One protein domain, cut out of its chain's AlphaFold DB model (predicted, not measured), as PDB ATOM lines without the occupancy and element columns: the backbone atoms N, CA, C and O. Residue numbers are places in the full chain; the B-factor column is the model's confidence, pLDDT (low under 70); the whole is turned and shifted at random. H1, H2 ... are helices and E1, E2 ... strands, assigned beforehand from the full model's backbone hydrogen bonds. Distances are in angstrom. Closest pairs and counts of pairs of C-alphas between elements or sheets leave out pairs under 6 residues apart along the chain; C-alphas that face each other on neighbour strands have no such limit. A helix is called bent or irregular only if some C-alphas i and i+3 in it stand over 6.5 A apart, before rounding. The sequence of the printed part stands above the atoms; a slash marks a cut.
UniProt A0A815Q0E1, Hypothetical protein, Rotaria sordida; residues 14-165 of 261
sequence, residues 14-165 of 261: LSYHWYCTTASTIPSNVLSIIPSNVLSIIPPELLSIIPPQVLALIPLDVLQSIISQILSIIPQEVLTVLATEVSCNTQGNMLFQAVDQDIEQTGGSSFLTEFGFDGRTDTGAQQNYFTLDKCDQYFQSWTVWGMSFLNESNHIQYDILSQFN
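AT A GLANCE: This is residues 14 to 165 of the 261 residues of the protein "Hypothetical protein" of Rotaria sordida (UniProt A0A815Q0E1). One long helix, H5, runs through the domain like a strut, with a body at its later end and a loosely attached arm at its beginning. The body holds a small sheet of E1 and E2 near residues 95 to 106 of H5, H6 packed side by side with H5, and H7 packed on H6; the arm holds H1, H2, H3 and H4, with H4 turning sharply into H5. The printed part has 152 residues with seven named helices and two named strands, in the order E1 H1 H2 H3 H4 H5 E2 H6 H7; the sheet is parallel and the class mostly helix. It is loose, with a radius of gyration of the C-alphas of 19.0 A, and spans 57 by 44 by 25 A.

HOW THE PARTS SIT: E1, residues 14 to 17, and E2, residues 109 to 114, are parallel neighbours at 23 degrees, with N 111 and O 14 at 2.9 A and N 113 and O 16 at 3.0 A. Residues 111 to 112 of E2 also pair, parallel, with residues 141 to 142. H5, residues 76 to 106, has its closest C-alphas to E2 at Ile 103 and Ser 109, 6.3 A. With residues 88 to 96 alone, H5 touches H6, residues 122 to 137, the same way at a shallow tilt of 22 degrees; Phe 96 and Lys 134 have the closest C-alphas, 7.1 A. H6 touches H7, residues 158 to 164, with residues 125 to 129 alone, the same way at a shallow tilt of 24 degrees; the closest C-alphas, of Ala 125 and Gln 163, are 7.1 A apart. H5 only just touches H1, residues 36 to 39, with 3 pairs of C-alphas within 8 A, the closest those of Val 38 and Glu 85, 7.0 A. H4, residues 60 to 73, and H5 are close but not clearly touching, at a steep tilt of 58 degrees, opposite ways; the closest C-alphas, of Leu 71 and Leu 79, are 7.7 A apart. H2, residues 44 to 47, and H3, residues 52 to 55, are each close to H4 but not clearly touching it, their closest C-alphas being those of Leu 46 and Ile 70, 7.3 A, and of Leu 55 and Leu 63, 7.7 A. E1, H1 to H5 and E2 form a strand-helix-strand unit, two parallel neighbour strands with helices between. Every O i to N i+4 pair is within hydrogen-bond range in H4 and H6, against 25 of 27 in H5 and 1 of 3 in H7, where 2 of 4 O i to N i+3 pairs are; H1, H2 and H3 are too short for an O i to N i+4 pair.

IN THESE COORDINATES: E1 begins at C-alpha 14 (-50.801, -35.925, -5.617), and E2 is 15.8 A long. H5 is 43.0 A long, from C-alpha 76 (-48.190, -18.672, 27.541) to C-alpha 106 (-46.150, -44.507, -6.728), and is neither bent nor irregular, but only just: C-alphas 87 and 90 are 6.2 A apart. H6 is 22.3 A long, H4 20.3 A and H7 10.0 A, ending at C-alpha 164 (-44.801, -14.703, -2.459).

THE WHOLE: The two C-alphas farthest apart, of Gln 53 and Ser 153, are 62.1 A apart. The printed part has no cut. The links E1 to H1, 18 residues, and H6 to H7, 20 residues, are long. Residues 56 to 62, of which 60 to 62 belong to H4, stand free. The mean pLDDT of the printed part is 75.1, and 58 residues are under 70, among them residues 21 to 58 and 60 to 72.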
ATOM      1  N   LEU A  14     -50.338 -36.005  -6.996       74.38
ATOM      2  CA  LEU A  14     -50.801 -35.925  -5.617       74.38
ATOM      3  C   LEU A  14     -51.094 -34.459  -5.287       74.38
ATOM      4  O   LEU A  14     -50.197 -33.616  -5.273       74.38
ATOM      5  N   SER A  15     -52.373 -34.171  -5.062       82.31
ATOM      6  CA  SER A  15     -52.879 -32.874  -4.619       82.31
ATOM      7  C   SER A  15     -53.210 -32.956  -3.137       82.31
ATOM      8  O   SER A  15     -53.918 -33.871  -2.715       82.31
ATOM      9  N   TYR A  16     -52.744 -31.989  -2.356       83.81
ATOM     10  CA  TYR A  16     -53.020 -31.912  -0.926       83.81
ATOM     11  C   TYR A  16     -52.961 -30.470  -0.439       83.81
ATOM     12  O   TYR A  16     -52.467 -29.582  -1.136       83.81
ATOM     13  N   HIS A  17     -53.467 -30.259   0.773       84.00
ATOM     14  CA  HIS A  17     -53.538 -28.953   1.412       84.00
ATOM     15  C   HIS A  17     -52.700 -28.953   2.687       84.00
ATOM     16  O   HIS A  17     -52.609 -29.969   3.382       84.00
ATOM     17  N   TRP A  18     -52.112 -27.807   3.010       83.25
ATOM     18  CA  TRP A  18     -51.343 -27.615   4.231       83.25
ATOM     19  C   TRP A  18     -51.843 -26.398   4.998       83.25
ATOM     20  O   TRP A  18     -51.816 -25.268   4.508       83.25
ATOM     21  N   TYR A  19     -52.235 -26.645   6.244       77.38
ATOM     22  CA  TYR A  19     -52.570 -25.612   7.207       77.38
ATOM     23  C   TYR A  19     -51.948 -25.970   8.545       77.38
ATOM     24  O   TYR A  19     -52.133 -27.070   9.061       77.38
ATOM     25  N   CYS A  20     -51.262 -25.004   9.138       73.19
ATOM     26  CA  CYS A  20     -50.922 -25.060  10.541       73.19
ATOM     27  C   CYS A  20     -52.052 -24.444  11.363       73.19
ATOM     28  O   CYS A  20     -52.359 -23.257  11.252       73.19
ATOM     29  N   THR A  21     -52.639 -25.236  12.246       61.94
ATOM     30  CA  THR A  21     -53.474 -24.703  13.314       61.94
ATOM     31  C   THR A  21     -52.576 -24.297  14.474       61.94
ATOM     32  O   THR A  21     -52.067 -25.159  15.188       61.94
ATOM     33  N   THR A  22     -52.414 -22.999  14.725       55.41
ATOM     34  CA  THR A  22     -51.898 -22.501  16.010       55.41
ATOM     35  C   THR A  22     -52.986 -22.656  17.076       55.41
ATOM     36  O   THR A  22     -53.510 -21.692  17.629       55.41
ATOM     37  N   ALA A  23     -53.402 -23.895  17.339       50.38
ATOM     38  CA  ALA A  23     -54.276 -24.166  18.462       50.38
ATOM     39  C   ALA A  23     -53.506 -23.822  19.742       50.38
ATOM     40  O   ALA A  23     -52.382 -24.274  19.947       50.38
ATOM     41  N   SER A  24     -54.133 -23.072  20.647       49.16
ATOM     42  CA  SER A  24     -53.639 -22.821  22.010       49.16
ATOM     43  C   SER A  24     -53.561 -24.091  22.873       49.16
ATOM     44  O   SER A  24     -53.291 -24.023  24.070       49.16
ATOM     45  N   THR A  25     -53.823 -25.255  22.281       49.59
ATOM     46  CA  THR A  25     -53.851 -26.559  22.925       49.59
ATOM     47  C   THR A  25     -53.006 -27.523  22.105       49.59
ATOM     48  O   THR A  25     -53.315 -27.816  20.954       49.59
ATOM     49  N   ILE A  26     -51.920 -28.012  22.707       51.75
ATOM     50  CA  ILE A  26     -51.139 -29.125  22.168       51.75
ATOM     51  C   ILE A  26     -51.987 -30.389  22.383       51.75
ATOM     52  O   ILE A  26     -52.277 -30.716  23.538       51.75
ATOM     53  N   PRO A  27     -52.418 -31.100  21.326       52.19
ATOM     54  CA  PRO A  27     -53.148 -32.352  21.492       52.19
ATOM     55  C   PRO A  27     -52.315 -33.359  22.303       52.19
ATOM     56  O   PRO A  27     -51.107 -33.472  22.113       52.19
ATOM     57  N   SER A  28     -52.918 -34.119  23.217       52.84
ATOM     58  CA  SER A  28     -52.165 -35.023  24.109       52.84
ATOM     59  C   SER A  28     -51.390 -36.125  23.367       52.84
ATOM     60  O   SER A  28     -50.351 -36.573  23.846       52.84
ATOM     61  N   ASN A  29     -51.838 -36.520  22.172       53.25
ATOM     62  CA  ASN A  29     -51.135 -37.454  21.287       53.25
ATOM     63  C   ASN A  29     -49.878 -36.851  20.636       53.25
ATOM     64  O   ASN A  29     -48.994 -37.592  20.209       53.25
ATOM     65  N   VAL A  30     -49.763 -35.523  20.590       49.22
ATOM     66  CA  VAL A  30     -48.650 -34.816  19.948       49.22
ATOM     67  C   VAL A  30     -47.364 -34.887  20.776       49.22
ATOM     68  O   VAL A  30     -46.289 -34.918  20.188       49.22
ATOM     69  N   LEU A  31     -47.453 -35.049  22.107       52.03
ATOM     70  CA  LEU A  31     -46.293 -35.248  22.996       52.03
ATOM     71  C   LEU A  31     -45.392 -36.421  22.568       52.03
ATOM     72  O   LEU A  31     -44.186 -36.380  22.789       52.03
ATOM     73  N   SER A  32     -45.964 -37.447  21.929       52.47
ATOM     74  CA  SER A  32     -45.228 -38.628  21.451       52.47
ATOM     75  C   SER A  32     -44.422 -38.400  20.165       52.47
ATOM     76  O   SER A  32     -43.584 -39.229  19.820       52.47
ATOM     77  N   ILE A  33     -44.659 -37.282  19.470       51.91
ATOM     78  CA  ILE A  33     -44.063 -36.943  18.167       51.91
ATOM     79  C   ILE A  33     -43.133 -35.718  18.294       51.91
ATOM     80  O   ILE A  33     -42.525 -35.289  17.317       51.91
ATOM     81  N   ILE A  34     -42.989 -35.145  19.498       53.81
ATOM     82  CA  ILE A  34     -42.155 -33.960  19.724       53.81
ATOM     83  C   ILE A  34     -40.674 -34.319  19.520       53.81
ATOM     84  O   ILE A  34     -40.144 -35.159  20.252       53.81
ATOM     85  N   PRO A  35     -39.972 -33.663  18.577       56.19
ATOM     86  CA  PRO A  35     -38.540 -33.844  18.395       56.19
ATOM     87  C   PRO A  35     -37.757 -33.480  19.665       56.19
ATOM     88  O   PRO A  35     -38.127 -32.563  20.400       56.19
ATOM     89  N   SER A  36     -36.627 -34.144  19.917       56.34
ATOM     90  CA  SER A  36     -35.806 -33.907  21.117       56.34
ATOM     91  C   SER A  36     -35.329 -32.454  21.264       56.34
ATOM     92  O   SER A  36     -35.211 -31.959  22.383       56.34
ATOM     93  N   ASN A  37     -35.124 -31.744  20.150       53.72
ATOM     94  CA  ASN A  37     -34.783 -30.318  20.122       53.72
ATOM     95  C   ASN A  37     -35.954 -29.384  20.480       53.72
ATOM     96  O   ASN A  37     -35.727 -28.232  20.832       53.72
ATOM     97  N   VAL A  38     -37.201 -29.853  20.398       52.50
ATOM     98  CA  VAL A  38     -38.377 -29.109  20.877       52.50
ATOM     99  C   VAL A  38     -38.634 -29.431  22.352       52.50
ATOM    100  O   VAL A  38     -38.979 -28.540  23.124       52.50
ATOM    101  N   LEU A  39     -38.360 -30.668  22.791       56.84
ATOM    102  CA  LEU A  39     -38.400 -31.038  24.213       56.84
ATOM    103  C   LEU A  39     -37.426 -30.213  25.070       56.84
ATOM    104  O   LEU A  39     -37.735 -29.947  26.227       56.84
ATOM    105  N   SER A  40     -36.299 -29.748  24.517       56.56
ATOM    106  CA  SER A  40     -35.353 -28.877  25.237       56.56
ATOM    107  C   SER A  40     -35.869 -27.462  25.526       56.56
ATOM    108  O   SER A  40     -35.231 -26.737  26.284       56.56
ATOM    109  N   ILE A  41     -36.999 -27.054  24.935       58.84
ATOM    110  CA  ILE A  41     -37.674 -25.785  25.255       58.84
ATOM    111  C   ILE A  41     -38.463 -25.912  26.572       58.84
ATOM    112  O   ILE A  41     -38.693 -24.918  27.261       58.84
ATOM    113  N   ILE A  42     -38.867 -27.130  26.951       55.06
ATOM    114  CA  ILE A  42     -39.571 -27.395  28.208       55.06
ATOM    115  C   ILE A  42     -38.536 -27.459  29.346       55.06
ATOM    116  O   ILE A  42     -37.581 -28.233  29.241       55.06
ATOM    117  N   PRO A  43     -38.715 -26.708  30.450       59.31
ATOM    118  CA  PRO A  43     -37.860 -26.821  31.629       59.31
ATOM    119  C   PRO A  43     -37.715 -28.288  32.095       59.31
ATOM    120  O   PRO A  43     -38.737 -28.962  32.284       59.31
ATOM    121  N   PRO A  44     -36.487 -28.815  32.293       58.88
ATOM    122  CA  PRO A  44     -36.252 -30.207  32.709       58.88
ATOM    123  C   PRO A  44     -36.975 -30.598  34.007       58.88
ATOM    124  O   PRO A  44     -37.322 -31.764  34.222       58.88
ATOM    125  N   GLU A  45     -37.242 -29.615  34.865       60.31
ATOM    126  CA  GLU A  45     -37.982 -29.758  36.115       60.31
ATOM    127  C   GLU A  45     -39.449 -30.155  35.886       60.31
ATOM    128  O   GLU A  45     -40.039 -30.796  36.749       60.31
ATOM    129  N   LEU A  46     -40.035 -29.832  34.724       54.56
ATOM    130  CA  LEU A  46     -41.400 -30.232  34.354       54.56
ATOM    131  C   LEU A  46     -41.452 -31.632  33.721       54.56
ATOM    132  O   LEU A  46     -42.423 -32.362  33.916       54.56
ATOM    133  N   LEU A  47     -40.399 -32.036  33.000       54.97
ATOM    134  CA  LEU A  47     -40.303 -33.350  32.340       54.97
ATOM    135  C   LEU A  47     -40.018 -34.503  33.316       54.97
ATOM    136  O   LEU A  47     -40.232 -35.667  32.988       54.97
ATOM    137  N   SER A  48     -39.544 -34.183  34.521       56.94
ATOM    138  CA  SER A  48     -39.152 -35.144  35.559       56.94
ATOM    139  C   SER A  48     -40.241 -35.414  36.608       56.94
ATOM    140  O   SER A  48     -40.032 -36.223  37.511       56.94
ATOM    141  N   ILE A  49     -41.419 -34.793  36.480       60.47
ATOM    142  CA  ILE A  49     -42.498 -34.889  37.478       60.47
ATOM    143  C   ILE A  49     -43.139 -36.289  37.512       60.47
ATOM    144  O   ILE A  49     -43.666 -36.688  38.552       60.47
ATOM    145  N   ILE A  50     -43.084 -37.069  36.421       54.53
ATOM    146  CA  ILE A  50     -43.773 -38.368  36.337       54.53
ATOM    147  C   ILE A  50     -42.838 -39.471  35.813       54.53
ATOM    148  O   ILE A  50     -42.454 -39.447  34.642       54.53
ATOM    149  N   PRO A  51     -42.498 -40.486  36.630       60.34
ATOM    150  CA  PRO A  51     -41.747 -41.651  36.170       60.34
ATOM    151  C   PRO A  51     -42.504 -42.441  35.080       60.34
ATOM    152  O   PRO A  51     -43.716 -42.645  35.215       60.34
ATOM    153  N   PRO A  52     -41.824 -42.983  34.048       53.69
ATOM    154  CA  PRO A  52     -42.467 -43.743  32.968       53.69
ATOM    155  C   PRO A  52     -43.305 -44.938  33.447       53.69
ATOM    156  O   PRO A  52     -44.326 -45.261  32.844       53.69
ATOM    157  N   GLN A  53     -42.913 -45.581  34.556       53.53
ATOM    158  CA  GLN A  53     -43.651 -46.711  35.136       53.53
ATOM    159  C   GLN A  53     -45.002 -46.300  35.744       53.53
ATOM    160  O   GLN A  53     -45.894 -47.134  35.872       53.53
ATOM    161  N   VAL A  54     -45.161 -45.026  36.113       51.16
ATOM    162  CA  VAL A  54     -46.399 -44.477  36.682       51.16
ATOM    163  C   VAL A  54     -47.371 -44.083  35.563       51.16
ATOM    164  O   VAL A  54     -48.563 -44.341  35.682       51.16
ATOM    165  N   LEU A  55     -46.873 -43.572  34.428       51.78
ATOM    166  CA  LEU A  55     -47.682 -43.216  33.249       51.78
ATOM    167  C   LEU A  55     -48.527 -44.376  32.700       51.78
ATOM    168  O   LEU A  55     -49.652 -44.151  32.263       51.78
ATOM    169  N   ALA A  56     -48.021 -45.610  32.754       54.88
ATOM    170  CA  ALA A  56     -48.728 -46.791  32.251       54.88
ATOM    171  C   ALA A  56     -49.888 -47.270  33.151       54.88
ATOM    172  O   ALA A  56     -50.689 -48.099  32.723       54.88
ATOM    173  N   LEU A  57     -49.972 -46.780  34.393       60.16
ATOM    174  CA  LEU A  57     -50.962 -47.198  35.395       60.16
ATOM    175  C   LEU A  57     -51.987 -46.102  35.724       60.16
ATOM    176  O   LEU A  57     -52.909 -46.342  36.503       60.16
ATOM    177  N   ILE A  58     -51.829 -44.903  35.155       59.09
ATOM    178  CA  ILE A  58     -52.709 -43.763  35.410       59.09
ATOM    179  C   ILE A  58     -53.955 -43.846  34.503       59.09
ATOM    180  O   ILE A  58     -53.818 -43.932  33.282       59.09
ATOM    181  N   PRO A  59     -55.176 -43.769  35.069       70.38
ATOM    182  CA  PRO A  59     -56.407 -43.581  34.303       70.38
ATOM    183  C   PRO A  59     -56.362 -42.338  33.399       70.38
ATOM    184  O   PRO A  59     -55.813 -41.303  33.773       70.38
ATOM    185  N   LEU A  60     -56.945 -42.421  32.199       56.84
ATOM    186  CA  LEU A  60     -56.825 -41.373  31.175       56.84
ATOM    187  C   LEU A  60     -57.325 -39.991  31.644       56.84
ATOM    188  O   LEU A  60     -56.746 -38.974  31.274       56.84
ATOM    189  N   ASP A  61     -58.366 -39.949  32.471       62.62
ATOM    190  CA  ASP A  61     -58.926 -38.739  33.085       62.62
ATOM    191  C   ASP A  61     -57.950 -38.076  34.072       62.62
ATOM    192  O   ASP A  61     -57.764 -36.856  34.059       62.62
ATOM    193  N   VAL A  62     -57.249 -38.879  34.874       57.06
ATOM    194  CA  VAL A  62     -56.190 -38.401  35.774       57.06
ATOM    195  C   VAL A  62     -54.990 -37.901  34.966       57.06
ATOM    196  O   VAL A  62     -54.444 -36.840  35.272       57.06
ATOM    197  N   LEU A  63     -54.614 -38.607  33.895       58.31
ATOM    198  CA  LEU A  63     -53.541 -38.180  32.993       58.31
ATOM    199  C   LEU A  63     -53.868 -36.831  32.335       58.31
ATOM    200  O   LEU A  63     -53.018 -35.944  32.302       58.31
ATOM    201  N   GLN A  64     -55.105 -36.645  31.870       58.00
ATOM    202  CA  GLN A  64     -55.576 -35.374  31.315       58.00
ATOM    203  C   GLN A  64     -55.516 -34.244  32.347       58.00
ATOM    204  O   GLN A  64     -55.001 -33.174  32.034       58.00
ATOM    205  N   SER A  65     -55.958 -34.484  33.587       62.78
ATOM    206  CA  SER A  65     -55.878 -33.486  34.663       62.78
ATOM    207  C   SER A  65     -54.435 -33.078  34.977       62.78
ATOM    208  O   SER A  65     -54.160 -31.896  35.187       62.78
ATOM    209  N   ILE A  66     -53.500 -34.032  35.010       59.28
ATOM    210  CA  ILE A  66     -52.081 -33.742  35.251       59.28
ATOM    211  C   ILE A  66     -51.493 -32.933  34.089       59.28
ATOM    212  O   ILE A  66     -50.832 -31.924  34.325       59.28
ATOM    213  N   ILE A  67     -51.785 -33.321  32.842       63.94
ATOM    214  CA  ILE A  67     -51.365 -32.569  31.651       63.94
ATOM    215  C   ILE A  67     -51.906 -31.134  31.708       63.94
ATOM    216  O   ILE A  67     -51.144 -30.196  31.498       63.94
ATOM    217  N   SER A  68     -53.181 -30.933  32.053       63.12
ATOM    218  CA  SER A  68     -53.769 -29.594  32.182       63.12
ATOM    219  C   SER A  68     -53.086 -28.744  33.256       63.12
ATOM    220  O   SER A  68     -52.849 -27.559  33.030       63.12
ATOM    221  N   GLN A  69     -52.728 -29.330  34.403       66.25
ATOM    222  CA  GLN A  69     -51.996 -28.617  35.453       66.25
ATOM    223  C   GLN A  69     -50.576 -28.247  35.009       66.25
ATOM    224  O   GLN A  69     -50.167 -27.105  35.201       66.25
ATOM    225  N   ILE A  70     -49.849 -29.157  34.355       64.31
ATOM    226  CA  ILE A  70     -48.513 -28.872  33.807       64.31
ATOM    227  C   ILE A  70     -48.594 -27.749  32.768       64.31
ATOM    228  O   ILE A  70     -47.849 -26.778  32.862       64.31
ATOM    229  N   LEU A  71     -49.538 -27.834  31.823       66.44
ATOM    230  CA  LEU A  71     -49.750 -26.794  30.815       66.44
ATOM    231  C   LEU A  71     -50.081 -25.436  31.452       66.44
ATOM    232  O   LEU A  71     -49.613 -24.420  30.960       66.44
ATOM    233  N   SER A  72     -50.811 -25.402  32.573       67.81
ATOM    234  CA  SER A  72     -51.142 -24.150  33.274       67.81
ATOM    235  C   SER A  72     -49.949 -23.453  33.946       67.81
ATOM    236  O   SER A  72     -50.031 -22.265  34.246       67.81
ATOM    237  N   ILE A  73     -48.851 -24.178  34.188       70.12
ATOM    238  CA  ILE A  73     -47.626 -23.641  34.802       70.12
ATOM    239  C   ILE A  73     -46.679 -23.082  33.732       70.12
ATOM    240  O   ILE A  73     -45.867 -22.199  34.014       70.12
ATOM    241  N   ILE A  74     -46.767 -23.585  32.498       68.12
ATOM    242  CA  ILE A  74     -45.916 -23.132  31.400       68.12
ATOM    243  C   ILE A  74     -46.347 -21.713  30.993       68.12
ATOM    244  O   ILE A  74     -47.531 -21.488  30.731       68.12
ATOM    245  N   PRO A  75     -45.413 -20.747  30.892       75.88
ATOM    246  CA  PRO A  75     -45.732 -19.419  30.390       75.88
ATOM    247  C   PRO A  75     -46.400 -19.485  29.013       75.88
ATOM    248  O   PRO A  75     -45.966 -20.235  28.137       75.88
ATOM    249  N   GLN A  76     -47.424 -18.660  28.792       72.56
ATOM    250  CA  GLN A  76     -48.190 -18.672  27.541       72.56
ATOM    251  C   GLN A  76     -47.310 -18.436  26.299       72.56
ATOM    252  O   GLN A  76     -47.567 -18.999  25.235       72.56
ATOM    253  N   GLU A  77     -46.246 -17.644  26.441       70.56
ATOM    254  CA  GLU A  77     -45.238 -17.418  25.400       70.56
ATOM    255  C   GLU A  77     -44.559 -18.731  24.980       70.56
ATOM    256  O   GLU A  77     -44.470 -19.037  23.793       70.56
ATOM    257  N   VAL A  78     -44.176 -19.566  25.951       68.31
ATOM    258  CA  VAL A  78     -43.548 -20.874  25.711       68.31
ATOM    259  C   VAL A  78     -44.543 -21.852  25.085       68.31
ATOM    260  O   VAL A  78     -44.196 -22.537  24.126       68.31
ATOM    261  N   LEU A  79     -45.794 -21.888  25.558       70.56
ATOM    262  CA  LEU A  79     -46.846 -22.716  24.947       70.56
ATOM    263  C   LEU A  79     -47.094 -22.349  23.483       70.56
ATOM    264  O   LEU A  79     -47.294 -23.232  22.655       70.56
ATOM    265  N   THR A  80     -47.056 -21.058  23.160       69.25
ATOM    266  CA  THR A  80     -47.267 -20.562  21.794       69.25
ATOM    267  C   THR A  80     -46.118 -20.968  20.870       69.25
ATOM    268  O   THR A  80     -46.356 -21.428  19.749       69.25
ATOM    269  N   VAL A  81     -44.872 -20.870  21.348       71.06
ATOM    270  CA  VAL A  81     -43.689 -21.348  20.613       71.06
ATOM    271  C   VAL A  81     -43.758 -22.860  20.404       71.06
ATOM    272  O   VAL A  81     -43.619 -23.322  19.278       71.06
ATOM    273  N   LEU A  82     -44.055 -23.637  21.450       67.69
ATOM    274  CA  LEU A  82     -44.179 -25.096  21.359       67.69
ATOM    275  C   LEU A  82     -45.297 -25.528  20.404       67.69
ATOM    276  O   LEU A  82     -45.094 -26.421  19.584       67.69
ATOM    277  N   ALA A  83     -46.467 -24.892  20.479       69.62
ATOM    278  CA  ALA A  83     -47.567 -25.172  19.564       69.62
ATOM    279  C   ALA A  83     -47.161 -24.908  18.106       69.62
ATOM    280  O   ALA A  83     -47.473 -25.713  17.233       69.62
ATOM    281  N   THR A  84     -46.407 -23.837  17.851       71.75
ATOM    282  CA  THR A  84     -45.893 -23.513  16.512       71.75
ATOM    283  C   THR A  84     -44.853 -24.536  16.045       71.75
ATOM    284  O   THR A  84     -44.974 -25.096  14.957       71.75
ATOM    285  N   GLU A  85     -43.861 -24.852  16.877       72.81
ATOM    286  CA  GLU A  85     -42.806 -25.810  16.535       72.81
ATOM    287  C   GLU A  85     -43.352 -27.214  16.256       72.81
ATOM    288  O   GLU A  85     -42.945 -27.888  15.305       72.81
ATOM    289  N   VAL A  86     -44.307 -27.678  17.060       68.69
ATOM    290  CA  VAL A  86     -44.842 -29.023  16.873       68.69
ATOM    291  C   VAL A  86     -45.944 -29.053  15.819       68.69
ATOM    292  O   VAL A  86     -45.909 -29.895  14.919       68.69
ATOM    293  N   SER A  87     -46.925 -28.151  15.898       69.19
ATOM    294  CA  SER A  87     -48.062 -28.187  14.977       69.19
ATOM    295  C   SER A  87     -47.721 -27.704  13.584       69.19
ATOM    296  O   SER A  87     -48.309 -28.201  12.630       69.19
ATOM    297  N   CYS A  88     -46.801 -26.754  13.451       75.25
ATOM    298  CA  CYS A  88     -46.454 -26.218  12.151       75.25
ATOM    299  C   CYS A  88     -45.194 -26.875  11.606       75.25
ATOM    300  O   CYS A  88     -45.234 -27.523  10.563       75.25
ATOM    301  N   ASN A  89     -44.080 -26.764  12.329       78.56
ATOM    302  CA  ASN A  89     -42.794 -27.170  11.770       78.56
ATOM    303  C   ASN A  89     -42.687 -28.697  11.716       78.56
ATOM    304  O   ASN A  89     -42.378 -29.261  10.669       78.56
ATOM    305  N   THR A  90     -42.985 -29.389  12.819       78.44
ATOM    306  CA  THR A  90     -42.856 -30.855  12.890       78.44
ATOM    307  C   THR A  90     -43.888 -31.556  12.007       78.44
ATOM    308  O   THR A  90     -43.510 -32.361  11.158       78.44
ATOM    309  N   GLN A  91     -45.179 -31.240  12.156       80.19
ATOM    310  CA  GLN A  91     -46.216 -31.850  11.313       80.19
ATOM    311  C   GLN A  91     -46.068 -31.475   9.840       80.19
ATOM    312  O   GLN A  91     -46.209 -32.347   8.988       80.19
ATOM    313  N   GLY A  92     -45.705 -30.227   9.536       85.38
ATOM    314  CA  GLY A  92     -45.434 -29.805   8.167       85.38
ATOM    315  C   GLY A  92     -44.285 -30.605   7.565       85.38
ATOM    316  O   GLY A  92     -44.429 -31.169   6.488       85.38
ATOM    317  N   ASN A  93     -43.175 -30.758   8.293       86.81
ATOM    318  CA  ASN A  93     -42.062 -31.599   7.850       86.81
ATOM    319  C   ASN A  93     -42.503 -33.032   7.549       86.81
ATOM    320  O   ASN A  93     -42.162 -33.548   6.489       86.81
ATOM    321  N   MET A  94     -43.272 -33.650   8.449       84.56
ATOM    322  CA  MET A  94     -43.778 -35.008   8.244       84.56
ATOM    323  C   MET A  94     -44.705 -35.101   7.031       84.56
ATOM    324  O   MET A  94     -44.618 -36.071   6.289       84.56
ATOM    325  N   LEU A  95     -45.563 -34.104   6.801       88.06
ATOM    326  CA  LEU A  95     -46.472 -34.095   5.656       88.06
ATOM    327  C   LEU A  95     -45.709 -34.037   4.332       88.06
ATOM    328  O   LEU A  95     -45.958 -34.854   3.452       88.06
ATOM    329  N   PHE A  96     -44.760 -33.108   4.192       90.88
ATOM    330  CA  PHE A  96     -43.948 -33.020   2.975       90.88
ATOM    331  C   PHE A  96     -43.104 -34.288   2.763       90.88
ATOM    332  O   PHE A  96     -43.006 -34.761   1.637       90.88
ATOM    333  N   GLN A  97     -42.560 -34.877   3.835       91.06
ATOM    334  CA  GLN A  97     -41.850 -36.161   3.766       91.06
ATOM    335  C   GLN A  97     -42.761 -37.314   3.335       91.06
ATOM    336  O   GLN A  97     -42.346 -38.142   2.535       91.06
ATOM    337  N   ALA A  98     -43.987 -37.380   3.854       87.94
ATOM    338  CA  ALA A  98     -44.945 -38.413   3.477       87.94
ATOM    339  C   ALA A  98     -45.320 -38.303   1.995       87.94
ATOM    340  O   ALA A  98     -45.321 -39.304   1.290       87.94
ATOM    341  N   VAL A  99     -45.555 -37.083   1.501       89.94
ATOM    342  CA  VAL A  99     -45.834 -36.846   0.078       89.94
ATOM    343  C   VAL A  99     -44.649 -37.251  -0.798       89.94
ATOM    344  O   VAL A  99     -44.851 -37.880  -1.833       89.94
ATOM    345  N   ASP A 100     -43.422 -36.922  -0.396       90.25
ATOM    346  CA  ASP A 100     -42.207 -37.326  -1.110       90.25
ATOM    347  C   ASP A 100     -42.067 -38.859  -1.167       90.25
ATOM    348  O   ASP A 100     -41.907 -39.432  -2.243       90.25
ATOM    349  N   GLN A 101     -42.267 -39.541  -0.036       89.12
ATOM    350  CA  GLN A 101     -42.271 -41.008   0.043       89.12
ATOM    351  C   GLN A 101     -43.366 -41.644  -0.822       89.12
ATOM    352  O   GLN A 101     -43.130 -42.671  -1.462       89.12
ATOM    353  N   ASP A 102     -44.558 -41.046  -0.866       88.19
ATOM    354  CA  ASP A 102     -45.643 -41.517  -1.722       88.19
ATOM    355  C   ASP A 102     -45.267 -41.379  -3.206       88.19
ATOM    356  O   ASP A 102     -45.535 -42.293  -3.988       88.19
ATOM    357  N   ILE A 103     -44.597 -40.292  -3.609       87.12
ATOM    358  CA  ILE A 103     -44.088 -40.115  -4.982       87.12
ATOM    359  C   ILE A 103     -42.999 -41.143  -5.297       87.12
ATOM    360  O   ILE A 103     -43.017 -41.718  -6.383       87.12
ATOM    361  N   GLU A 104     -42.075 -41.418  -4.375       86.94
ATOM    362  CA  GLU A 104     -41.043 -42.445  -4.574       86.94
ATOM    363  C   GLU A 104     -41.654 -43.834  -4.812       86.94
ATOM    364  O   GLU A 104     -41.167 -44.601  -5.644       86.94
ATOM    365  N   GLN A 105     -42.741 -44.159  -4.106       84.69
ATOM    366  CA  GLN A 105     -43.412 -45.456  -4.211       84.69
ATOM    367  C   GLN A 105     -44.336 -45.560  -5.426       84.69
ATOM    368  O   GLN A 105     -44.409 -46.609  -6.067       84.69
ATOM    369  N   THR A 106     -45.080 -44.494  -5.720       83.25
ATOM    370  CA  THR A 106     -46.150 -44.507  -6.728       83.25
ATOM    371  C   THR A 106     -45.728 -43.903  -8.064       83.25
ATOM    372  O   THR A 106     -46.400 -44.128  -9.068       83.25
ATOM    373  N   GLY A 107     -44.600 -43.193  -8.116       81.19
ATOM    374  CA  GLY A 107     -44.185 -42.348  -9.234       81.19
ATOM    375  C   GLY A 107     -45.096 -41.129  -9.435       81.19
ATOM    376  O   GLY A 107     -46.082 -40.930  -8.734       81.19
ATOM    377  N   GLY A 108     -44.786 -40.307 -10.438       82.75
ATOM    378  CA  GLY A 108     -45.563 -39.106 -10.757       82.75
ATOM    379  C   GLY A 108     -44.997 -37.838 -10.117       82.75
ATOM    380  O   GLY A 108     -43.785 -37.645 -10.053       82.75
ATOM    381  N   SER A 109     -45.870 -36.912  -9.724       83.94
ATOM    382  CA  SER A 109     -45.481 -35.607  -9.168       83.94
ATOM    383  C   SER A 109     -46.483 -35.146  -8.115       83.94
ATOM    384  O   SER A 109     -47.565 -35.714  -7.979       83.94
ATOM    385  N   SER A 110     -46.155 -34.085  -7.383       88.19
ATOM    386  CA  SER A 110     -47.068 -33.471  -6.419       88.19
ATOM    387  C   SER A 110     -47.287 -31.988  -6.691       88.19
ATOM    388  O   SER A 110     -46.471 -31.308  -7.319       88.19
ATOM    389  N   PHE A 111     -48.431 -31.496  -6.223       91.69
ATOM    390  CA  PHE A 111     -48.800 -30.092  -6.283       91.69
ATOM    391  C   PHE A 111     -49.521 -29.715  -4.986       91.69
ATOM    392  O   PHE A 111     -50.573 -30.274  -4.677       91.69
ATOM    393  N   LEU A 112     -48.974 -28.758  -4.240       93.81
ATOM    394  CA  LEU A 112     -49.619 -28.206  -3.051       93.81
ATOM    395  C   LEU A 112     -50.734 -27.254  -3.493       93.81
ATOM    396  O   LEU A 112     -50.491 -26.116  -3.893       93.81
ATOM    397  N   THR A 113     -51.965 -27.741  -3.485       92.38
ATOM    398  CA  THR A 113     -53.103 -27.037  -4.084       92.38
ATOM    399  C   THR A 113     -53.709 -25.985  -3.171       92.38
ATOM    400  O   THR A 113     -54.371 -25.080  -3.668       92.38
ATOM    401  N   GLU A 114     -53.467 -26.055  -1.863       89.81
ATOM    402  CA  GLU A 114     -53.923 -25.029  -0.931       89.81
ATOM    403  C   GLU A 114     -52.955 -24.892   0.247       89.81
ATOM    404  O   GLU A 114     -52.648 -25.849   0.959       89.81
ATOM    405  N   PHE A 115     -52.496 -23.668   0.469       90.31
ATOM    406  CA  PHE A 115     -51.891 -23.200   1.713       90.31
ATOM    407  C   PHE A 115     -52.055 -21.683   1.766       90.31
ATOM    408  O   PHE A 115     -52.363 -21.052   0.756       90.31
ATOM    409  N   GLY A 116     -51.831 -21.073   2.918       85.19
ATOM    410  CA  GLY A 116     -51.882 -19.621   3.038       85.19
ATOM    411  C   GLY A 116     -52.341 -19.219   4.422       85.19
ATOM    412  O   GLY A 116     -53.398 -19.635   4.892       85.19
ATOM    413  N   PHE A 117     -51.518 -18.414   5.072       84.75
ATOM    414  CA  PHE A 117     -51.754 -17.906   6.415       84.75
ATOM    415  C   PHE A 117     -51.917 -16.395   6.367       84.75
ATOM    416  O   PHE A 117     -51.432 -15.756   5.430       84.75
ATOM    417  N   ASP A 118     -52.561 -15.813   7.382       82.06
ATOM    418  CA  ASP A 118     -52.680 -14.358   7.486       82.06
ATOM    419  C   ASP A 118     -51.294 -13.709   7.609       82.06
ATOM    420  O   ASP A 118     -50.712 -13.601   8.693       82.06
ATOM    421  N   GLY A 119     -50.778 -13.266   6.465       78.69
ATOM    422  CA  GLY A 119     -49.464 -12.657   6.327       78.69
ATOM    423  C   GLY A 119     -49.328 -11.308   7.033       78.69
ATOM    424  O   GLY A 119     -48.226 -10.772   7.047       78.69
ATOM    425  N   ARG A 120     -50.405 -10.761   7.616       80.38
ATOM    426  CA  ARG A 120     -50.377  -9.528   8.420       80.38
ATOM    427  C   ARG A 120     -49.883  -9.758   9.848       80.38
ATOM    428  O   ARG A 120     -49.636  -8.797  10.572       80.38
ATOM    429  N   THR A 121     -49.764 -11.018  10.264       81.19
ATOM    430  CA  THR A 121     -49.178 -11.409  11.550       81.19
ATOM    431  C   THR A 121     -47.795 -12.010  11.327       81.19
ATOM    432  O   THR A 121     -47.589 -12.729  10.348       81.19
ATOM    433  N   ASP A 122     -46.859 -11.781  12.253       78.31
ATOM    434  CA  ASP A 122     -45.509 -12.358  12.163       78.31
ATOM    435  C   ASP A 122     -45.559 -13.887  12.081       78.31
ATOM    436  O   ASP A 122     -44.879 -14.496  11.257       78.31
ATOM    437  N   THR A 123     -46.425 -14.513  12.885       79.31
ATOM    438  CA  THR A 123     -46.631 -15.962  12.865       79.31
ATOM    439  C   THR A 123     -47.157 -16.432  11.511       79.31
ATOM    440  O   THR A 123     -46.620 -17.384  10.956       79.31
ATOM    441  N   GLY A 124     -48.161 -15.766  10.935       83.62
ATOM    442  CA  GLY A 124     -48.695 -16.154   9.630       83.62
ATOM    443  C   GLY A 124     -47.681 -15.977   8.498       83.62
ATOM    444  O   GLY A 124     -47.517 -16.879   7.678       83.62
ATOM    445  N   ALA A 125     -46.919 -14.881   8.497       86.69
ATOM    446  CA  ALA A 125     -45.841 -14.680   7.529       86.69
ATOM    447  C   ALA A 125     -44.757 -15.769   7.640       86.69
ATOM    448  O   ALA A 125     -44.349 -16.343   6.630       86.69
ATOM    449  N   GLN A 126     -44.346 -16.125   8.862       86.00
ATOM    450  CA  GLN A 126     -43.407 -17.226   9.101       86.00
ATOM    451  C   GLN A 126     -43.928 -18.566   8.573       86.00
ATOM    452  O   GLN A 126     -43.152 -19.334   8.005       86.00
ATOM    453  N   GLN A 127     -45.231 -18.833   8.686       86.94
ATOM    454  CA  GLN A 127     -45.829 -20.055   8.149       86.94
ATOM    455  C   GLN A 127     -45.889 -20.084   6.618       86.94
ATOM    456  O   GLN A 127     -45.639 -21.129   6.006       86.94
ATOM    457  N   ASN A 128     -46.136 -18.938   5.977       90.25
ATOM    458  CA  ASN A 128     -45.996 -18.811   4.525       90.25
ATOM    459  C   ASN A 128     -44.547 -19.100   4.095       90.25
ATOM    460  O   ASN A 128     -44.326 -19.884   3.174       90.25
ATOM    461  N   TYR A 129     -43.555 -18.537   4.796       91.69
ATOM    462  CA  TYR A 129     -42.135 -18.771   4.510       91.69
ATOM    463  C   TYR A 129     -41.720 -20.229   4.689       91.69
ATOM    464  O   TYR A 129     -41.096 -20.784   3.789       91.69
ATOM    465  N   PHE A 130     -42.115 -20.857   5.800       91.12
ATOM    466  CA  PHE A 130     -41.871 -22.277   6.045       91.12
ATOM    467  C   PHE A 130     -42.413 -23.132   4.896       91.12
ATOM    468  O   PHE A 130     -41.702 -23.977   4.356       91.12
ATOM    469  N   THR A 131     -43.656 -22.878   4.482       93.00
ATOM    470  CA  THR A 131     -44.297 -23.652   3.414       93.00
ATOM    471  C   THR A 131     -43.566 -23.472   2.084       93.00
ATOM    472  O   THR A 131     -43.266 -24.450   1.408       93.00
ATOM    473  N   LEU A 132     -43.208 -22.234   1.736       94.12
ATOM    474  CA  LEU A 132     -42.461 -21.922   0.516       94.12
ATOM    475  C   LEU A 132     -41.056 -22.549   0.500       94.12
ATOM    476  O   LEU A 132     -40.614 -23.009  -0.552       94.12
ATOM    477  N   ASP A 133     -40.372 -22.609   1.648       93.81
ATOM    478  CA  ASP A 133     -39.080 -23.301   1.782       93.81
ATOM    479  C   ASP A 133     -39.213 -24.810   1.613       93.81
ATOM    480  O   ASP A 133     -38.352 -25.443   1.003       93.81
ATOM    481  N   LYS A 134     -40.292 -25.404   2.130       93.62
ATOM    482  CA  LYS A 134     -40.567 -26.829   1.924       93.62
ATOM    483  C   LYS A 134     -40.874 -27.121   0.462       93.62
ATOM    484  O   LYS A 134     -40.304 -28.056  -0.091       93.62
ATOM    485  N   CYS A 135     -41.679 -26.290  -0.192       94.38
ATOM    486  CA  CYS A 135     -41.918 -26.413  -1.625       94.38
ATOM    487  C   CYS A 135     -40.610 -26.365  -2.434       94.38
ATOM    488  O   CYS A 135     -40.429 -27.173  -3.338       94.38
ATOM    489  N   ASP A 136     -39.674 -25.480  -2.084       95.12
ATOM    490  CA  ASP A 136     -38.346 -25.445  -2.711       95.12
ATOM    491  C   ASP A 136     -37.533 -26.710  -2.451       95.12
ATOM    492  O   ASP A 136     -36.976 -27.291  -3.383       95.12
ATOM    493  N   GLN A 137     -37.489 -27.150  -1.192       93.62
ATOM    494  CA  GLN A 137     -36.745 -28.332  -0.769       93.62
ATOM    495  C   GLN A 137     -37.176 -29.589  -1.538       93.62
ATOM    496  O   GLN A 137     -36.322 -30.388  -1.909       93.62
ATOM    497  N   TYR A 138     -38.480 -29.748  -1.775       92.75
ATOM    498  CA  TYR A 138     -39.062 -30.912  -2.448       92.75
ATOM    499  C   TYR A 138     -39.381 -30.664  -3.932       92.75
ATOM    500  O   TYR A 138     -40.057 -31.476  -4.556       92.75
ATOM    501  N   PHE A 139     -38.927 -29.542  -4.511       92.12
ATOM    502  CA  PHE A 139     -39.230 -29.149  -5.898       92.12
ATOM    503  C   PHE A 139     -40.722 -29.211  -6.254       92.12
ATOM    504  O   PHE A 139     -41.125 -29.549  -7.370       92.12
ATOM    505  N   GLN A 140     -41.559 -28.858  -5.289       90.75
ATOM    506  CA  GLN A 140     -42.994 -28.979  -5.388       90.75
ATOM    507  C   GLN A 140     -43.631 -27.658  -5.815       90.75
ATOM    508  O   GLN A 140     -43.370 -26.589  -5.260       90.75
ATOM    509  N   SER A 141     -44.509 -27.740  -6.813       92.81
ATOM    510  CA  SER A 141     -45.327 -26.600  -7.233       92.81
ATOM    511  C   SER A 141     -46.477 -26.360  -6.262       92.81
ATOM    512  O   SER A 141     -46.949 -27.283  -5.603       92.81
ATOM    513  N   TRP A 142     -46.958 -25.123  -6.201       94.88
ATOM    514  CA  TRP A 142     -47.967 -24.726  -5.231       94.88
ATOM    515  C   TRP A 142     -48.929 -23.680  -5.784       94.88
ATOM    516  O   TRP A 142     -48.624 -22.972  -6.746       94.88
ATOM    517  N   THR A 143     -50.088 -23.556  -5.144       92.94
ATOM    518  CA  THR A 143     -50.977 -22.404  -5.289       92.94
ATOM    519  C   THR A 143     -51.498 -21.979  -3.921       92.94
ATOM    520  O   THR A 143     -51.716 -22.801  -3.032       92.94
ATOM    521  N   VAL A 144     -51.618 -20.669  -3.730       90.88
ATOM    522  CA  VAL A 144     -52.011 -20.087  -2.448       90.88
ATOM    523  C   VAL A 144     -53.532 -19.945  -2.386       90.88
ATOM    524  O   VAL A 144     -54.171 -19.531  -3.354       90.88
ATOM    525  N   TRP A 145     -54.118 -20.271  -1.238       87.25
ATOM    526  CA  TRP A 145     -55.549 -20.183  -0.989       87.25
ATOM    527  C   TRP A 145     -55.925 -18.874  -0.300       87.25
ATOM    528  O   TRP A 145     -55.276 -18.441   0.652       87.25
ATOM    529  N   GLY A 146     -57.031 -18.272  -0.744       74.19
ATOM    530  CA  GLY A 146     -57.756 -17.253   0.023       74.19
ATOM    531  C   GLY A 146     -57.013 -15.938   0.276       74.19
ATOM    532  O   GLY A 146     -57.508 -15.106   1.034       74.19
ATOM    533  N   MET A 147     -55.848 -15.715  -0.340       75.50
ATOM    534  CA  MET A 147     -55.107 -14.471  -0.161       75.50
ATOM    535  C   MET A 147     -55.610 -13.389  -1.106       75.50
ATOM    536  O   MET A 147     -55.537 -13.509  -2.328       75.50
ATOM    537  N   SER A 148     -56.085 -12.291  -0.523       81.00
ATOM    538  CA  SER A 148     -56.389 -11.082  -1.276       81.00
ATOM    539  C   SER A 148     -55.137 -10.220  -1.357       81.00
ATOM    540  O   SER A 148     -54.776  -9.549  -0.394       81.00
ATOM    541  N   PHE A 149     -54.466 -10.199  -2.507       87.12
ATOM    542  CA  PHE A 149     -53.336  -9.285  -2.737       87.12
ATOM    543  C   PHE A 149     -53.776  -7.829  -2.925       87.12
ATOM    544  O   PHE A 149     -52.943  -6.925  -2.920       87.12
ATOM    545  N   LEU A 150     -55.081  -7.602  -3.070       89.00
ATOM    546  CA  LEU A 150     -55.705  -6.289  -3.166       89.00
ATOM    547  C   LEU A 150     -56.550  -6.033  -1.917       89.00
ATOM    548  O   LEU A 150     -57.170  -6.955  -1.386       89.00
ATOM    549  N   ASN A 151     -56.572  -4.797  -1.431       87.31
ATOM    550  CA  ASN A 151     -57.533  -4.387  -0.408       87.31
ATOM    551  C   ASN A 151     -58.892  -4.020  -1.034       87.31
ATOM    552  O   ASN A 151     -59.045  -4.025  -2.254       87.31
ATOM    553  N   GLU A 152     -59.874  -3.665  -0.202       89.69
ATOM    554  CA  GLU A 152     -61.233  -3.290  -0.641       89.69
ATOM    555  C   GLU A 152     -61.260  -2.098  -1.617       89.69
ATOM    556  O   GLU A 152     -62.201  -1.945  -2.393       89.69
ATOM    557  N   SER A 153     -60.203  -1.281  -1.623       94.25
ATOM    558  CA  SER A 153     -60.024  -0.140  -2.526       94.25
ATOM    559  C   SER A 153     -59.198  -0.469  -3.778       94.25
ATOM    560  O   SER A 153     -58.784   0.449  -4.480       94.25
ATOM    561  N   ASN A 154     -58.932  -1.750  -4.065       90.69
ATOM    562  CA  ASN A 154     -58.092  -2.233  -5.171       90.69
ATOM    563  C   ASN A 154     -56.618  -1.783  -5.127       90.69
ATOM    564  O   ASN A 154     -55.927  -1.813  -6.147       90.69
ATOM    565  N   HIS A 155     -56.102  -1.395  -3.960       91.19
ATOM    566  CA  HIS A 155     -54.673  -1.139  -3.788       91.19
ATOM    567  C   HIS A 155     -53.928  -2.419  -3.404       91.19
ATOM    568  O   HIS A 155     -54.432  -3.235  -2.629       91.19
ATOM    569  N   ILE A 156     -52.709  -2.567  -3.925       89.44
ATOM    570  CA  ILE A 156     -51.828  -3.705  -3.642       89.44
ATOM    571  C   ILE A 156     -51.423  -3.709  -2.163       89.44
ATOM    572  O   ILE A 156     -50.944  -2.707  -1.633       89.44
ATOM    573  N   GLN A 157     -51.568  -4.865  -1.522       89.38
ATOM    574  CA  GLN A 157     -51.096  -5.146  -0.167       89.38
ATOM    575  C   GLN A 157     -49.669  -5.704  -0.233       89.38
ATOM    576  O   GLN A 157     -49.460  -6.913  -0.352       89.38
ATOM    577  N   TYR A 158     -48.673  -4.812  -0.248       86.94
ATOM    578  CA  TYR A 158     -47.260  -5.180  -0.430       86.94
ATOM    579  C   TYR A 158     -46.682  -6.011   0.723       86.94
ATOM    580  O   TYR A 158     -45.798  -6.833   0.493       86.94
ATOM    581  N   ASP A 159     -47.189  -5.826   1.937       84.31
ATOM    582  CA  ASP A 159     -46.887  -6.622   3.132       84.31
ATOM    583  C   ASP A 159     -47.203  -8.112   2.935       84.31
ATOM    584  O   ASP A 159     -46.425  -8.970   3.346       84.31
ATOM    585  N   ILE A 160     -48.292  -8.420   2.231       87.88
ATOM    586  CA  ILE A 160     -48.687  -9.791   1.893       87.88
ATOM    587  C   ILE A 160     -48.003 -10.248   0.603       87.88
ATOM    588  O   ILE A 160     -47.378 -11.306   0.561       87.88
ATOM    589  N   LEU A 161     -48.095  -9.450  -0.464       89.06
ATOM    590  CA  LEU A 161     -47.595  -9.818  -1.791       89.06
ATOM    591  C   LEU A 161     -46.090 -10.116  -1.780       89.06
ATOM    592  O   LEU A 161     -45.639 -11.046  -2.450       89.06
ATOM    593  N   SER A 162     -45.309  -9.347  -1.016       88.88
ATOM    594  CA  SER A 162     -43.855  -9.532  -0.928       88.88
ATOM    595  C   SER A 162     -43.446 -10.905  -0.392       88.88
ATOM    596  O   SER A 162     -42.358 -11.368  -0.723       88.88
ATOM    597  N   GLN A 163     -44.323 -11.594   0.344       90.50
ATOM    598  CA  GLN A 163     -44.050 -12.929   0.882       90.50
ATOM    599  C   GLN A 163     -43.977 -13.995  -0.220       90.50
ATOM    600  O   GLN A 163     -43.229 -14.963  -0.099       90.50
ATOM    601  N   PHE A 164     -44.716 -13.788  -1.313       92.44
ATOM    602  CA  PHE A 164     -44.801 -14.703  -2.459       92.44
ATOM    603  C   PHE A 164     -44.001 -14.212  -3.668       92.44
ATOM    604  O   PHE A 164     -43.740 -14.972  -4.598       92.44
ATOM    605  N   ASN A 165     -43.604 -12.939  -3.672       92.06
ATOM    606  CA  ASN A 165     -42.844 -12.328  -4.749       92.06
ATOM    607  C   ASN A 165     -41.359 -12.693  -4.642       92.06
ATOM    608  O   ASN A 165     -40.580 -12.013  -3.975       92.06
TER     609      ASN A 165